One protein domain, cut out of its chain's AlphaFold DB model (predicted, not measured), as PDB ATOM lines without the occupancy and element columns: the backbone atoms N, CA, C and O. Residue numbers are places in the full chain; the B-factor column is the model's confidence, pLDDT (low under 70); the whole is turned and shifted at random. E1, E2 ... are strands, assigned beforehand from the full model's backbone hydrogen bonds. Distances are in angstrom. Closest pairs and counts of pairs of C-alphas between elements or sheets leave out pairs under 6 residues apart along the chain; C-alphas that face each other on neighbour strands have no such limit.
ATOM      1  N   ASP A 353     243.249 134.017 171.561       77.44
ATOM      2  CA  ASP A 353     243.928 133.567 170.348       77.44
ATOM      3  C   ASP A 353     245.467 133.611 170.501       77.44
ATOM      4  O   ASP A 353     246.020 134.072 171.506       77.44
ATOM      5  N   SER A 354     246.197 133.156 169.480       72.75
ATOM      6  CA  SER A 354     247.670 133.180 169.468       72.75
ATOM      7  C   SER A 354     248.284 134.586 169.507       72.75
ATOM      8  O   SER A 354     249.472 134.729 169.795       72.75
ATOM      9  N   SER A 355     247.491 135.630 169.252       79.19
ATOM     10  CA  SER A 355     247.898 137.034 169.352       79.19
ATOM     11  C   SER A 355     247.580 137.655 170.719       79.19
ATOM     12  O   SER A 355     247.923 138.817 170.948       79.19
ATOM     13  N   GLY A 356     246.956 136.899 171.630       77.44
ATOM     14  CA  GLY A 356     246.561 137.355 172.962       77.44
ATOM     15  C   GLY A 356     245.248 138.144 172.994       77.44
ATOM     16  O   GLY A 356     244.973 138.814 173.988       77.44
ATOM     17  N   ASN A 357     244.439 138.105 171.929       85.06
ATOM     18  CA  ASN A 357     243.115 138.725 171.944       85.06
ATOM     19  C   ASN A 357     242.112 137.770 172.589       85.06
ATOM     20  O   ASN A 357     241.985 136.630 172.145       85.06
ATOM     21  N   VAL A 358     241.366 138.245 173.590       88.56
ATOM     22  CA  VAL A 358     240.260 137.477 174.177       88.56
ATOM     23  C   VAL A 358     239.150 137.329 173.142       88.56
ATOM     24  O   VAL A 358     238.614 138.328 172.660       88.56
ATOM     25  N   ILE A 359     238.813 136.085 172.821       90.50
ATOM     26  CA  ILE A 359     237.749 135.718 171.879       90.50
ATOM     27  C   ILE A 359     236.531 135.120 172.583       90.50
ATOM     28  O   ILE A 359     235.423 135.277 172.085       90.50
ATOM     29  N   ILE A 360     236.712 134.548 173.778       91.75
ATOM     30  CA  ILE A 360     235.618 134.124 174.659       91.75
ATOM     31  C   ILE A 360     235.837 134.753 176.032       91.75
ATOM     32  O   ILE A 360     236.846 134.491 176.689       91.75
ATOM     33  N   ASP A 361     234.891 135.586 176.462       89.94
ATOM     34  CA  ASP A 361     234.909 136.238 177.772       89.94
ATOM     35  C   ASP A 361     234.244 135.340 178.825       89.94
ATOM     36  O   ASP A 361     233.041 135.079 178.774       89.94
ATOM     37  N   CYS A 362     235.028 134.894 179.804       89.81
ATOM     38  CA  CYS A 362     234.563 134.069 180.915       89.81
ATOM     39  C   CYS A 362     234.513 134.841 182.243       89.81
ATOM     40  O   CYS A 362     234.351 134.229 183.297       89.81
ATOM     41  N   SER A 363     234.618 136.174 182.227       88.88
ATOM     42  CA  SER A 363     234.664 137.010 183.437       88.88
ATOM     43  C   SER A 363     233.411 136.927 184.315       88.88
ATOM     44  O   SER A 363     233.462 137.254 185.502       88.88
ATOM     45  N   ASN A 364     232.291 136.455 183.758       87.75
ATOM     46  CA  ASN A 364     231.043 136.229 184.486       87.75
ATOM     47  C   ASN A 364     231.002 134.894 185.253       87.75
ATOM     48  O   ASN A 364     230.053 134.667 186.006       87.75
ATOM     49  N   TYR A 365     231.995 134.020 185.078       87.50
ATOM     50  CA  TYR A 365     232.070 132.727 185.753       87.50
ATOM     51  C   TYR A 365     233.052 132.773 186.928       87.50
ATOM     52  O   TYR A 365     234.191 133.217 186.798       87.50
ATOM     53  N   ASP A 366     232.614 132.277 188.086       86.56
ATOM     54  CA  ASP A 366     233.479 132.080 189.251       86.56
ATOM     55  C   ASP A 366     233.965 130.630 189.288       86.56
ATOM     56  O   ASP A 366     233.229 129.730 189.698       86.56
ATOM     57  N   PHE A 367     235.186 130.389 188.817       83.88
ATOM     58  CA  PHE A 367     235.758 129.047 188.765       83.88
ATOM     59  C   PHE A 367     236.200 128.570 190.145       83.88
ATOM     60  O   PHE A 367     236.823 129.304 190.917       83.88
ATOM     61  N   TRP A 368     235.931 127.305 190.461       75.19
ATOM     62  CA  TRP A 368     236.339 126.736 191.746       75.19
ATOM     63  C   TRP A 368     237.535 125.801 191.698       75.19
ATOM     64  O   TRP A 368     238.164 125.615 192.742       75.19
ATOM     65  N   SER A 369     237.874 125.268 190.526       68.19
ATOM     66  CA  SER A 369     239.070 124.461 190.303       68.19
ATOM     67  C   SER A 369     239.499 124.514 188.830       68.19
ATOM     68  O   SER A 369     238.704 124.866 187.962       68.19
ATOM     69  N   GLY A 370     240.763 124.166 188.572       64.88
ATOM     70  CA  GLY A 370     241.280 123.899 187.228       64.88
ATOM     71  C   GLY A 370     241.496 125.120 186.329       64.88
ATOM     72  O   GLY A 370     241.183 126.261 186.673       64.88
ATOM     73  N   THR A 371     242.084 124.846 185.166       71.19
ATOM     74  CA  THR A 371     242.105 125.747 184.010       71.19
ATOM     75  C   THR A 371     241.208 125.094 182.963       71.19
ATOM     76  O   THR A 371     241.581 124.027 182.486       71.19
ATOM     77  N   PRO A 372     240.028 125.649 182.651       76.06
ATOM     78  CA  PRO A 372     239.087 124.991 181.753       76.06
ATOM     79  C   PRO A 372     239.680 124.906 180.337       76.06
ATOM     80  O   PRO A 372     240.229 125.886 179.826       76.06
ATOM     81  N   GLN A 373     239.592 123.738 179.705       77.00
ATOM     82  CA  GLN A 373     240.180 123.462 178.390       77.00
ATOM     83  C   GLN A 373     239.106 123.028 177.398       77.00
ATOM     84  O   GLN A 373     238.134 122.375 177.778       77.00
ATOM     85  N   PHE A 374     239.281 123.423 176.137       78.00
ATOM     86  CA  PHE A 374     238.454 122.925 175.047       78.00
ATOM     87  C   PHE A 374     238.920 121.536 174.637       78.00
ATOM     88  O   PHE A 374     240.111 121.329 174.416       78.00
ATOM     89  N   CYS A 375     237.964 120.625 174.505       71.31
ATOM     90  CA  CYS A 375     238.157 119.273 174.011       71.31
ATOM     91  C   CYS A 375     237.001 118.960 173.054       71.31
ATOM     92  O   CYS A 375     235.835 119.123 173.420       71.31
ATOM     93  N   ASN A 376     237.309 118.537 171.826       71.44
ATOM     94  CA  ASN A 376     236.317 118.247 170.780       71.44
ATOM     95  C   ASN A 376     235.300 119.384 170.547       71.44
ATOM     96  O   ASN A 376     234.120 119.138 170.326       71.44
ATOM     97  N   GLY A 377     235.747 120.644 170.601       77.44
ATOM     98  CA  GLY A 377     234.891 121.804 170.323       77.44
ATOM     99  C   GLY A 377     234.024 122.285 171.493       77.44
ATOM    100  O   GLY A 377     233.280 123.252 171.344       77.44
ATOM    101  N   TYR A 378     234.148 121.673 172.669       81.81
ATOM    102  CA  TYR A 378     233.392 122.076 173.850       81.81
ATOM    103  C   TYR A 378     234.299 122.252 175.056       81.81
ATOM    104  O   TYR A 378     235.356 121.634 175.159       81.81
ATOM    105  N   CYS A 379     233.879 123.100 175.989       83.00
ATOM    106  CA  CYS A 379     234.589 123.299 177.239       83.00
ATOM    107  C   CYS A 379     233.640 123.201 178.427       83.00
ATOM    108  O   CYS A 379     232.655 123.935 178.528       83.00
ATOM    109  N   VAL A 380     233.969 122.308 179.356       82.75
ATOM    110  CA  VAL A 380     233.270 122.193 180.630       82.75
ATOM    111  C   VAL A 380     233.825 123.191 181.636       82.75
ATOM    112  O   VAL A 380     235.028 123.303 181.856       82.75
ATOM    113  N   LEU A 381     232.907 123.907 182.278       86.00
ATOM    114  CA  LEU A 381     233.200 124.977 183.214       86.00
ATOM    115  C   LEU A 381     232.796 124.559 184.642       86.00
ATOM    116  O   LEU A 381     231.600 124.548 184.966       86.00
ATOM    117  N   PRO A 382     233.768 124.263 185.527       82.75
ATOM    118  CA  PRO A 382     233.523 124.110 186.959       82.75
ATOM    119  C   PRO A 382     233.286 125.471 187.617       82.75
ATOM    120  O   PRO A 382     234.231 126.210 187.899       82.75
ATOM    121  N   ILE A 383     232.029 125.800 187.921       86.88
ATOM    122  CA  ILE A 383     231.645 127.132 188.414       86.88
ATOM    123  C   ILE A 383     231.019 127.103 189.810       86.88
ATOM    124  O   ILE A 383     230.540 126.076 190.285       86.88
ATOM    125  N   LYS A 384     231.036 128.244 190.497       87.12
ATOM    126  CA  LYS A 384     230.367 128.473 191.778       87.12
ATOM    127  C   LYS A 384     229.171 129.385 191.609       87.12
ATOM    128  O   LYS A 384     229.192 130.341 190.837       87.12
ATOM    129  N   ASN A 385     228.137 129.126 192.401       87.75
ATOM    130  CA  ASN A 385     227.112 130.134 192.637       87.75
ATOM    131  C   ASN A 385     227.626 131.208 193.632       87.75
ATOM    132  O   ASN A 385     228.654 131.003 194.282       87.75
ATOM    133  N   PRO A 386     226.906 132.331 193.827       88.25
ATOM    134  CA  PRO A 386     227.318 133.388 194.762       88.25
ATOM    135  C   PRO A 386     227.484 132.952 196.229       88.25
ATOM    136  O   PRO A 386     228.168 133.631 196.993       88.25
ATOM    137  N   ASP A 387     226.872 131.832 196.626       86.75
ATOM    138  CA  ASP A 387     226.998 131.247 197.967       86.75
ATOM    139  C   ASP A 387     228.198 130.283 198.085       86.75
ATOM    140  O   ASP A 387     228.461 129.742 199.160       86.75
ATOM    141  N   GLY A 388     228.935 130.060 196.990       81.88
ATOM    142  CA  GLY A 388     230.107 129.189 196.919       81.88
ATOM    143  C   GLY A 388     229.807 127.704 196.693       81.88
ATOM    144  O   GLY A 388     230.724 126.891 196.801       81.88
ATOM    145  N   ALA A 389     228.561 127.332 196.387       83.19
ATOM    146  CA  ALA A 389     228.191 125.960 196.038       83.19
ATOM    147  C   ALA A 389     228.639 125.615 194.602       83.19
ATOM    148  O   ALA A 389     228.495 126.467 193.720       83.19
ATOM    149  N   PRO A 390     229.153 124.394 194.353       82.25
ATOM    150  CA  PRO A 390     229.675 123.995 193.050       82.25
ATOM    151  C   PRO A 390     228.557 123.605 192.075       82.25
ATOM    152  O   PRO A 390     227.597 122.910 192.426       82.25
ATOM    153  N   TYR A 391     228.718 124.049 190.836       85.44
ATOM    154  CA  TYR A 391     227.876 123.777 189.680       85.44
ATOM    155  C   TYR A 391     228.763 123.478 188.474       85.44
ATOM    156  O   TYR A 391     229.972 123.732 188.475       85.44
ATOM    157  N   LEU A 392     228.132 122.966 187.430       84.62
ATOM    158  CA  LEU A 392     228.760 122.713 186.151       84.62
ATOM    159  C   LEU A 392     227.921 123.319 185.030       84.62
ATOM    160  O   LEU A 392     226.694 123.285 185.077       84.62
ATOM    161  N   THR A 393     228.589 123.848 184.018       88.31
ATOM    162  CA  THR A 393     228.002 124.185 182.719       88.31
ATOM    163  C   THR A 393     228.995 123.806 181.629       88.31
ATOM    164  O   THR A 393     230.156 123.530 181.928       88.31
ATOM    165  N   ALA A 394     228.573 123.832 180.374       87.56
ATOM    166  CA  ALA A 394     229.481 123.774 179.239       87.56
ATOM    167  C   ALA A 394     229.257 124.949 178.286       87.56
ATOM    168  O   ALA A 394     228.170 125.543 178.275       87.56
ATOM    169  N   ILE A 395     230.299 125.276 177.526       88.25
ATOM    170  CA  ILE A 395     230.279 126.258 176.443       88.25
ATOM    171  C   ILE A 395     230.796 125.642 175.138       88.25
ATOM    172  O   ILE A 395     231.615 124.721 175.171       88.25
ATOM    173  N   ASP A 396     230.328 126.163 174.006       87.44
ATOM    174  CA  ASP A 396     230.879 125.880 172.676       87.44
ATOM    175  C   ASP A 396     232.075 126.797 172.330       87.44
ATOM    176  O   ASP A 396     232.468 127.669 173.113       87.44
ATOM    177  N   MET A 397     232.661 126.601 171.143       86.06
ATOM    178  CA  MET A 397     233.786 127.397 170.616       86.06
ATOM    179  C   MET A 397     233.471 128.887 170.406       86.06
ATOM    180  O   MET A 397     234.397 129.688 170.283       86.06
ATOM    181  N   ASP A 398     232.193 129.267 170.358       88.25
ATOM    182  CA  ASP A 398     231.749 130.659 170.249       88.25
ATOM    183  C   ASP A 398     231.495 131.285 171.636       88.25
ATOM    184  O   ASP A 398     231.215 132.482 171.751       88.25
ATOM    185  N   GLY A 399     231.616 130.494 172.707       88.12
ATOM    186  CA  GLY A 399     231.358 130.906 174.082       88.12
ATOM    187  C   GLY A 399     229.886 130.856 174.484       88.12
ATOM    188  O   GLY A 399     229.534 131.378 175.548       88.12
ATOM    189  N   ASN A 400     229.011 130.252 173.676       90.06
ATOM    190  CA  ASN A 400     227.609 130.094 174.036       90.06
ATOM    191  C   ASN A 400     227.469 128.995 175.086       90.06
ATOM    192  O   ASN A 400     227.975 127.887 174.928       90.06
ATOM    193  N   GLN A 401     226.731 129.293 176.153       89.94
ATOM    194  CA  GLN A 401     226.346 128.297 177.144       89.94
ATOM    195  C   GLN A 401     225.371 127.287 176.529       89.94
ATOM    196  O   GLN A 401     224.321 127.683 176.027       89.94
ATOM    197  N   LEU A 402     225.697 125.997 176.635       85.38
ATOM    198  CA  LEU A 402     224.867 124.912 176.099       85.38
ATOM    199  C   LEU A 402     223.627 124.649 176.955       85.38
ATOM    200  O   LEU A 402     222.512 124.562 176.453       85.38
ATOM    201  N   PHE A 403     223.819 124.583 178.272       85.31
ATOM    202  CA  PHE A 403     222.755 124.298 179.226       85.31
ATOM    203  C   PHE A 403     222.881 125.150 180.485       85.31
ATOM    204  O   PHE A 403     223.951 125.643 180.842       85.31
ATOM    205  N   SER A 404     221.754 125.331 181.175       88.56
ATOM    206  CA  SER A 404     221.738 126.051 182.449       88.56
ATOM    207  C   SER A 404     222.575 125.310 183.495       88.56
ATOM    208  O   SER A 404     222.498 124.084 183.543       88.56
ATOM    209  N   PRO A 405     223.315 126.009 184.377       90.00
ATOM    210  CA  PRO A 405     224.187 125.357 185.343       90.00
ATOM    211  C   PRO A 405     223.486 124.266 186.157       90.00
ATOM    212  O   PRO A 405     222.508 124.533 186.862       90.00
ATOM    213  N   ILE A 406     224.024 123.051 186.099       86.62
ATOM    214  CA  ILE A 406     223.512 121.898 186.835       86.62
ATOM    215  C   ILE A 406     224.262 121.746 188.153       86.62
ATOM    216  O   ILE A 406     225.470 121.989 188.254       86.62
ATOM    217  N   LYS A 407     223.531 121.369 189.200       83.38
ATOM    218  CA  LYS A 407     224.133 121.104 190.503       83.38
ATOM    219  C   LYS A 407     224.858 119.763 190.438       83.38
ATOM    220  O   LYS A 407     224.236 118.750 190.132       83.38
ATOM    221  N   LEU A 408     226.140 119.748 190.792       69.75
ATOM    222  CA  LEU A 408     226.899 118.501 190.849       69.75
ATOM    223  C   LEU A 408     226.387 117.602 191.993       69.75
ATOM    224  O   LEU A 408     226.106 118.118 193.085       69.75
ATOM    225  N   PRO A 409     226.274 116.276 191.786       65.00
ATOM    226  CA  PRO A 409     225.978 115.322 192.856       65.00
ATOM    227  C   PRO A 409     226.980 115.428 194.011       65.00
ATOM    228  O   PRO A 409     228.158 115.668 193.770       65.00
ATOM    229  N   GLU A 410     226.540 115.212 195.258       62.19
ATOM    230  CA  GLU A 410     227.377 115.368 196.470       62.19
ATOM    231  C   GLU A 410     228.676 114.544 196.448       62.19
ATOM    232  O   GLU A 410     229.664 114.949 197.059       62.19
ATOM    233  N   ALA A 411     228.705 113.436 195.699       56.75
ATOM    234  CA  ALA A 411     229.894 112.610 195.490       56.75
ATOM    235  C   ALA A 411     231.088 113.391 194.898       56.75
ATOM    236  O   ALA A 411     232.229 113.052 195.188       56.75
ATOM    237  N   TYR A 412     230.830 114.474 194.157       56.97
ATOM    238  CA  TYR A 412     231.842 115.308 193.499       56.97
ATOM    239  C   TYR A 412     232.269 116.540 194.324       56.97
ATOM    240  O   TYR A 412     232.945 117.433 193.819       56.97
ATOM    241  N   HIS A 413     231.852 116.643 195.595       57.06
ATOM    242  CA  HIS A 413     232.089 117.833 196.441       57.06
ATOM    243  C   HIS A 413     233.356 117.724 197.309       57.06
ATOM    244  O   HIS A 413     233.630 118.624 198.106       57.06
ATOM    245  N   GLY A 414     234.125 116.634 197.199       48.34
ATOM    246  CA  GLY A 414     235.322 116.385 198.009       48.34
ATOM    247  C   GLY A 414     236.607 116.244 197.187       48.34
ATOM    248  O   GLY A 414     236.686 115.378 196.332       48.34
ATOM    249  N   GLY A 415     237.642 117.029 197.518       51.09
ATOM    250  CA  GLY A 415     239.013 116.865 196.996       51.09
ATOM    251  C   GLY A 415     239.396 117.779 195.822       51.09
ATOM    252  O   GLY A 415     238.581 118.572 195.357       51.09
ATOM    253  N   ASN A 416     240.666 117.692 195.391       51.12
ATOM    254  CA  ASN A 416     241.243 118.347 194.201       51.12
ATOM    255  C   ASN A 416     240.636 117.760 192.909       51.12
ATOM    256  O   ASN A 416     241.347 117.189 192.094       51.12
ATOM    257  N   TRP A 417     239.315 117.827 192.763       53.94
ATOM    258  CA  TRP A 417     238.618 117.315 191.593       53.94
ATOM    259  C   TRP A 417     238.590 118.385 190.497       53.94
ATOM    260  O   TRP A 417     238.192 119.537 190.733       53.94
ATOM    261  N   HIS A 418     239.033 118.004 189.303       57.50
ATOM    262  CA  HIS A 418     239.074 118.842 188.114       57.50
ATOM    263  C   HIS A 418     238.180 118.183 187.057       57.50
ATOM    264  O   HIS A 418     238.611 117.216 186.442       57.50
ATOM    265  N   PRO A 419     236.924 118.636 186.865       57.06
ATOM    266  CA  PRO A 419     236.096 118.076 185.809       57.06
ATOM    267  C   PRO A 419     236.673 118.488 184.463       57.06
ATOM    268  O   PRO A 419     236.518 119.639 184.045       57.06
ATOM    269  N   TYR A 420     237.294 117.537 183.780       59.75
ATOM    270  CA  TYR A 420     237.483 117.641 182.344       59.75
ATOM    271  C   TYR A 420     236.237 117.080 181.689       59.75
ATOM    272  O   TYR A 420     235.717 116.026 182.065       59.75
ATOM    273  N   GLY A 421     235.716 117.855 180.751       61.41
ATOM    274  CA  GLY A 421     234.599 117.452 179.930       61.41
ATOM    275  C   GLY A 421     235.092 117.116 178.553       61.41
ATOM    276  O   GLY A 421     235.702 117.960 177.900       61.41
ATOM    277  N   TYR A 422     234.781 115.913 178.110       67.56
ATOM    278  CA  TYR A 422     234.961 115.524 176.726       67.56
ATOM    279  C   TYR A 422     233.605 115.399 176.094       67.56
ATOM    280  O   TYR A 422     232.724 114.757 176.652       67.56
ATOM    281  N   ALA A 423     233.438 116.018 174.942       62.84
ATOM    282  CA  ALA A 423     232.171 116.001 174.257       62.84
ATOM    283  C   ALA A 423     232.236 115.111 173.015       62.84
ATOM    284  O   ALA A 423     233.227 115.102 172.283       62.84
ATOM    285  N   SER A 424     231.166 114.355 172.808       66.25
ATOM    286  CA  SER A 424     230.754 113.831 171.513       66.25
ATOM    287  C   SER A 424     229.695 114.752 170.909       66.25
ATOM    288  O   SER A 424     229.327 115.773 171.494       66.25
ATOM    289  N   GLU A 425     229.157 114.376 169.750       66.81
ATOM    290  CA  GLU A 425     228.050 115.100 169.114       66.81
ATOM    291  C   GLU A 425     226.796 115.219 169.993       66.81
ATOM    292  O   GLU A 425     225.958 116.080 169.738       66.81
ATOM    293  N   ARG A 426     226.642 114.361 171.010       74.62
ATOM    294  CA  ARG A 426     225.408 114.256 171.807       74.62
ATOM    295  C   ARG A 426     225.615 114.348 173.311       74.62
ATOM    296  O   ARG A 426     224.685 114.710 174.032       74.62
ATOM    297  N   TYR A 427     226.813 114.026 173.789       81.06
ATOM    298  CA  TYR A 427     227.083 113.907 175.214       81.06
ATOM    299  C   TYR A 427     228.356 114.625 175.608       81.06
ATOM    300  O   TYR A 427     229.342 114.614 174.886       81.06
ATOM    301  N   ILE A 428     228.361 115.150 176.821       78.88
ATOM    302  CA  ILE A 428     229.543 115.542 177.564       78.88
ATOM    303  C   ILE A 428     229.805 114.462 178.606       78.88
ATOM    304  O   ILE A 428     228.957 114.174 179.448       78.88
ATOM    305  N   VAL A 429     230.991 113.878 178.557       75.81
ATOM    306  CA  VAL A 429     231.505 112.918 179.526       75.81
ATOM    307  C   VAL A 429     232.360 113.674 180.526       75.81
ATOM    308  O   VAL A 429     233.381 114.261 180.161       75.81
ATOM    309  N   LEU A 430     231.943 113.660 181.788       70.38
ATOM    310  CA  LEU A 430     232.782 114.126 182.885       70.38
ATOM    311  C   LEU A 430     233.713 113.015 183.337       70.38
ATOM    312  O   LEU A 430     233.247 111.908 183.602       70.38
ATOM    313  N   VAL A 431     234.994 113.339 183.488       63.91
ATOM    314  CA  VAL A 431     235.995 112.437 184.061       63.91
ATOM    315  C   VAL A 431     236.793 113.109 185.173       63.91
ATOM    316  O   VAL A 431     236.881 114.333 185.248       63.91
ATOM    317  N   GLU A 432     237.338 112.284 186.066       54.16
ATOM    318  CA  GLU A 432     238.106 112.703 187.246       54.16
ATOM    319  C   GLU A 432     239.575 113.051 186.944       54.16
ATOM    320  O   GLU A 432     240.219 113.673 187.785       54.16
ATOM    321  N   ASP A 433     240.103 112.686 185.770       52.94
ATOM    322  CA  ASP A 433     241.543 112.746 185.471       52.94
ATOM    323  C   ASP A 433     241.903 113.796 184.407       52.94
ATOM    324  O   ASP A 433     241.119 114.060 183.492       52.94
ATOM    325  N   ASP A 434     243.117 114.349 184.521       44.94
ATOM    326  CA  ASP A 434     243.600 115.515 183.761       44.94
ATOM    327  C   ASP A 434     243.783 115.271 182.249       44.94
ATOM    328  O   ASP A 434     243.992 116.227 181.498       44.94
ATOM    329  N   ASN A 435     243.721 114.018 181.769       45.00
ATOM    330  CA  ASN A 435     243.945 113.723 180.353       45.00
ATOM    331  C   ASN A 435     243.430 112.336 179.897       45.00
ATOM    332  O   ASN A 435     243.998 111.310 180.273       45.00
ATOM    333  N   PRO A 436     242.411 112.252 179.026       42.25
ATOM    334  CA  PRO A 436     241.846 110.995 178.573       42.25
ATOM    335  C   PRO A 436     242.535 110.398 177.358       42.25
ATOM    336  O   PRO A 436     242.280 109.240 177.035       42.25
ATOM    337  N   ILE A 437     243.429 111.156 176.713       40.41
ATOM    338  CA  ILE A 437     244.297 110.656 175.640       40.41
ATOM    339  C   ILE A 437     245.277 109.622 176.220       40.41
ATOM    340  O   ILE A 437     245.931 108.898 175.482       40.41
ATOM    341  N   PHE A 438     245.347 109.487 177.549       45.09
ATOM    342  CA  PHE A 438     246.255 108.600 178.267       45.09
ATOM    343  C   PHE A 438     245.575 107.444 179.008       45.09
ATOM    344  O   PHE A 438     246.241 106.772 179.795       45.09
ATOM    345  N   TYR A 439     244.284 107.172 178.777       51.56
ATOM    346  CA  TYR A 439     243.600 106.117 179.523       51.56
ATOM    347  C   TYR A 439     244.056 104.708 179.145       51.56
ATOM    348  O   TYR A 439     243.550 104.087 178.214       51.56
ATOM    349  N   GLN A 440     244.940 104.190 179.990       43.78
ATOM    350  CA  GLN A 440     244.995 102.788 180.366       43.78
ATOM    351  C   GLN A 440     244.458 102.596 181.777       43.78
ATOM    352  O   GLN A 440     244.506 103.493 182.624       43.78
ATOM    353  N   ASN A 441     243.946 101.398 182.040       40.75
ATOM    354  CA  ASN A 441     243.582 100.968 183.377       40.75
ATOM    355  C   ASN A 441     244.832 100.935 184.265       40.75
ATOM    356  O   ASN A 441     245.564  99.951 184.297       40.75
ATOM    357  N   ILE A 442     245.044 101.987 185.055       38.75
ATOM    358  CA  ILE A 442     245.815 101.829 186.279       38.75
ATOM    359  C   ILE A 442     244.940 100.988 187.204       38.75
ATOM    360  O   ILE A 442     244.048 101.512 187.881       38.75
ATOM    361  N   THR A 443     245.231  99.688 187.267       38.03
ATOM    362  CA  THR A 443     244.747  98.762 188.291       38.03
ATOM    363  C   THR A 443     245.257  99.207 189.660       38.03
ATOM    364  O   THR A 443     246.121  98.578 190.268       38.03
ATOM    365  N   THR A 444     244.757 100.323 190.174       34.38
ATOM    366  CA  THR A 444     244.977 100.736 191.551       34.38
ATOM    367  C   THR A 444     243.685 100.528 192.303       34.38
ATOM    368  O   THR A 444     242.602 100.952 191.922       34.38
ATOM    369  N   THR A 445     243.822  99.772 193.379       35.78
ATOM    370  CA  THR A 445     242.792  99.214 194.251       35.78
ATOM    371  C   THR A 445     242.002 100.274 195.040       35.78
ATOM    372  O   THR A 445     241.589 100.009 196.168       35.78
ATOM    373  N   LEU A 446     241.839 101.497 194.527       34.66
ATOM    374  CA  LEU A 446     241.324 102.635 195.280       34.66
ATOM    375  C   LEU A 446     240.545 103.610 194.384       34.66
ATOM    376  O   LEU A 446     241.139 104.439 193.708       34.66
ATOM    377  N   GLY A 447     239.215 103.566 194.496       39.16
ATOM    378  CA  GLY A 447     238.321 104.660 194.107       39.16
ATOM    379  C   GLY A 447     237.453 104.346 192.896       39.16
ATOM    380  O   GLY A 447     237.959 104.083 191.814       39.16
ATOM    381  N   ASN A 448     236.135 104.385 193.091       41.72
ATOM    382  CA  ASN A 448     235.156 104.439 192.011       41.72
ATOM    383  C   ASN A 448     235.493 105.631 191.102       41.72
ATOM    384  O   ASN A 448     235.306 106.773 191.523       41.72
ATOM    385  N   ARG A 449     235.984 105.379 189.886       52.00
ATOM    386  CA  ARG A 449     236.183 106.426 188.881       52.00
ATOM    387  C   ARG A 449     234.843 106.675 188.198       52.00
ATOM    388  O   ARG A 449     234.503 106.032 187.212       52.00
ATOM    389  N   PHE A 450     234.050 107.563 188.783       54.81
ATOM    390  CA  PHE A 450     232.731 107.893 188.260       54.81
ATOM    391  C   PHE A 450     232.874 108.754 187.004       54.81
ATOM    392  O   PHE A 450     233.338 109.892 187.081       54.81
ATOM    393  N   GLY A 451     232.450 108.219 185.862       61.69
ATOM    394  CA  GLY A 451     232.102 109.045 184.715       61.69
ATOM    395  C   GLY A 451     230.603 109.323 184.699       61.69
ATOM    396  O   GLY A 451     229.806 108.574 185.267       61.69
ATOM    397  N   THR A 452     230.184 110.419 184.078       72.50
ATOM    398  CA  THR A 452     228.761 110.734 183.901       72.50
ATOM    399  C   THR A 452     228.545 111.297 182.509       72.50
ATOM    400  O   THR A 452     229.263 112.216 182.112       72.50
ATOM    401  N   TYR A 453     227.555 110.759 181.797       79.75
ATOM    402  CA  TYR A 453     227.075 111.334 180.548       79.75
ATOM    403  C   TYR A 453     226.109 112.474 180.859       79.75
ATOM    404  O   TYR A 453     225.201 112.340 181.681       79.75
ATOM    405  N   ILE A 454     226.309 113.607 180.200       80.81
ATOM    406  CA  ILE A 454     225.424 114.765 180.263       80.81
ATOM    407  C   ILE A 454     225.023 115.098 178.833       80.81
ATOM    408  O   ILE A 454     225.901 115.287 177.999       80.81
ATOM    409  N   THR A 455     223.732 115.165 178.520       82.69
ATOM    410  CA  THR A 455     223.290 115.582 177.178       82.69
ATOM    411  C   THR A 455     223.648 117.045 176.915       82.69
ATOM    412  O   THR A 455     223.927 117.811 177.845       82.69
ATOM    413  N   LEU A 456     223.600 117.486 175.658       78.50
ATOM    414  CA  LEU A 456     223.818 118.901 175.329       78.50
ATOM    415  C   LEU A 456     222.757 119.834 175.949       78.50
ATOM    416  O   LEU A 456     223.014 121.021 176.138       78.50
ATOM    417  N   GLU A 457     221.604 119.297 176.348       81.88
ATOM    418  CA  GLU A 457     220.537 119.995 177.076       81.88
ATOM    419  C   GLU A 457     220.751 120.018 178.601       81.88
ATOM    420  O   GLU A 457     220.017 120.700 179.322       81.88
ATOM    421  N   GLY A 458     221.773 119.318 179.107       76.94
ATOM    422  CA  GLY A 458     222.120 119.268 180.527       76.94
ATOM    423  C   GLY A 458     221.426 118.153 181.315       76.94
ATOM    424  O   GLY A 458     221.376 118.223 182.546       76.94
ATOM    425  N   GLU A 459     220.882 117.135 180.645       82.81
ATOM    426  CA  GLU A 459     220.295 115.972 181.314       82.81
ATOM    427  C   GLU A 459     221.382 114.970 181.706       82.81
ATOM    428  O   GLU A 459     222.239 114.620 180.901       82.81
ATOM    429  N   ILE A 460     221.359 114.505 182.957       80.94
ATOM    430  CA  ILE A 460     222.307 113.503 183.456       80.94
ATOM    431  C   ILE A 460     221.798 112.111 183.082       80.94
ATOM    432  O   ILE A 460     220.700 111.728 183.487       80.94
ATOM    433  N   VAL A 461     222.629 111.348 182.375       79.19
ATOM    434  CA  VAL A 461     222.359 109.968 181.968       79.19
ATOM    435  C   VAL A 461     223.261 109.020 182.760       79.19
ATOM    436  O   VAL A 461     224.481 109.188 182.814       79.19
ATOM    437  N   ASP A 462     222.641 108.026 183.396       73.56
ATOM    438  CA  ASP A 462     223.344 106.920 184.047       73.56
ATOM    439  C   ASP A 462     223.760 105.896 182.986       73.56
ATOM    440  O   ASP A 462     222.922 105.433 182.212       73.56
ATOM    441  N   SER A 463     225.045 105.551 182.939       70.38
ATOM    442  CA  SER A 463     225.562 104.559 181.993       70.38
ATOM    443  C   SER A 463     225.279 103.123 182.432       70.38
ATOM    444  O   SER A 463     225.317 102.211 181.613       70.38
ATOM    445  N   GLY A 464     225.054 102.897 183.731       74.31
ATOM    446  CA  GLY A 464     225.022 101.567 184.337       74.31
ATOM    447  C   GLY A 464     226.394 100.884 184.475       74.31
ATOM    448  O   GLY A 464     226.472  99.824 185.097       74.31
ATOM    449  N   TYR A 465     227.473 101.458 183.939       77.94
ATOM    450  CA  TYR A 465     228.834 100.919 184.038       77.94
ATOM    451  C   TYR A 465     229.579 101.504 185.239       77.94
ATOM    452  O   TYR A 465     229.285 102.608 185.696       77.94
ATOM    453  N   ASP A 466     230.572 100.774 185.748       75.06
ATOM    454  CA  ASP A 466     231.327 101.221 186.918       75.06
ATOM    455  C   ASP A 466     232.330 102.336 186.590       75.06
ATOM    456  O   ASP A 466     232.590 103.193 187.436       75.06
ATOM    457  N   SER A 467     232.870 102.325 185.366       74.69
ATOM    458  CA  SER A 467     233.771 103.354 184.840       74.69
ATOM    459  C   SER A 467     233.397 103.704 183.400       74.69
ATOM    460  O   SER A 467     233.057 102.821 182.609       74.69
TER     461      SER A 467
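AT A GLANCE: This is residues 353 to 467 of the 618 residues of an uncharacterized protein of bacterium 1XD8-92 (UniProt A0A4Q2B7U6). Little regular structure is present: two small sheets, the E4-E5-E6 meander, each strand the antiparallel neighbour of the one before, and the E2-E3 hairpin, sit partly face to face as a small sandwich, while residues 353 to 358 and 437 to 447 stick out. The 115 printed residues include six named strands, E1 to E6 in chain order, and no named helix: all strand, though named elements hold only 31 residues. The whole is compact, radius of gyration of the C-alphas 14.5 A, spanning 45 by 33 by 26 A.

HOW THE PARTS SIT: E5, residues 427 to 431, is antiparallel to E4, residues 420 to 423 (N 422 to O 429, 3.0 A), and to E6, residues 452 to 455 (N 428 to O 454, 2.7 A). E2, residues 378 to 384, and E3, residues 390 to 396, are antiparallel at 154 degrees, with N 381 and O 393 2.8 A apart. The sheets' strands stand at 48 degrees; the closest C-alphas of E2 and E4, Val 380 and Gly 421, are 5.0 A apart. E1, residues 358 to 361, pairs with no named strand.

IN THESE COORDINATES: E3 measures 20.5 A, E2 19.3 A and E5 12.6 A. E1 begins at C-alpha 358 (240.260, 137.477, 174.177); E6 ends at C-alpha 455 (223.290, 115.582, 177.178).

THE WHOLE: The printed part has no cut. Links E1 to E2, E3 to E4 and E5 to E6 are long. The model's pLDDT is under 70 at residues 369 to 370, 408 to 425 and 431 to 451.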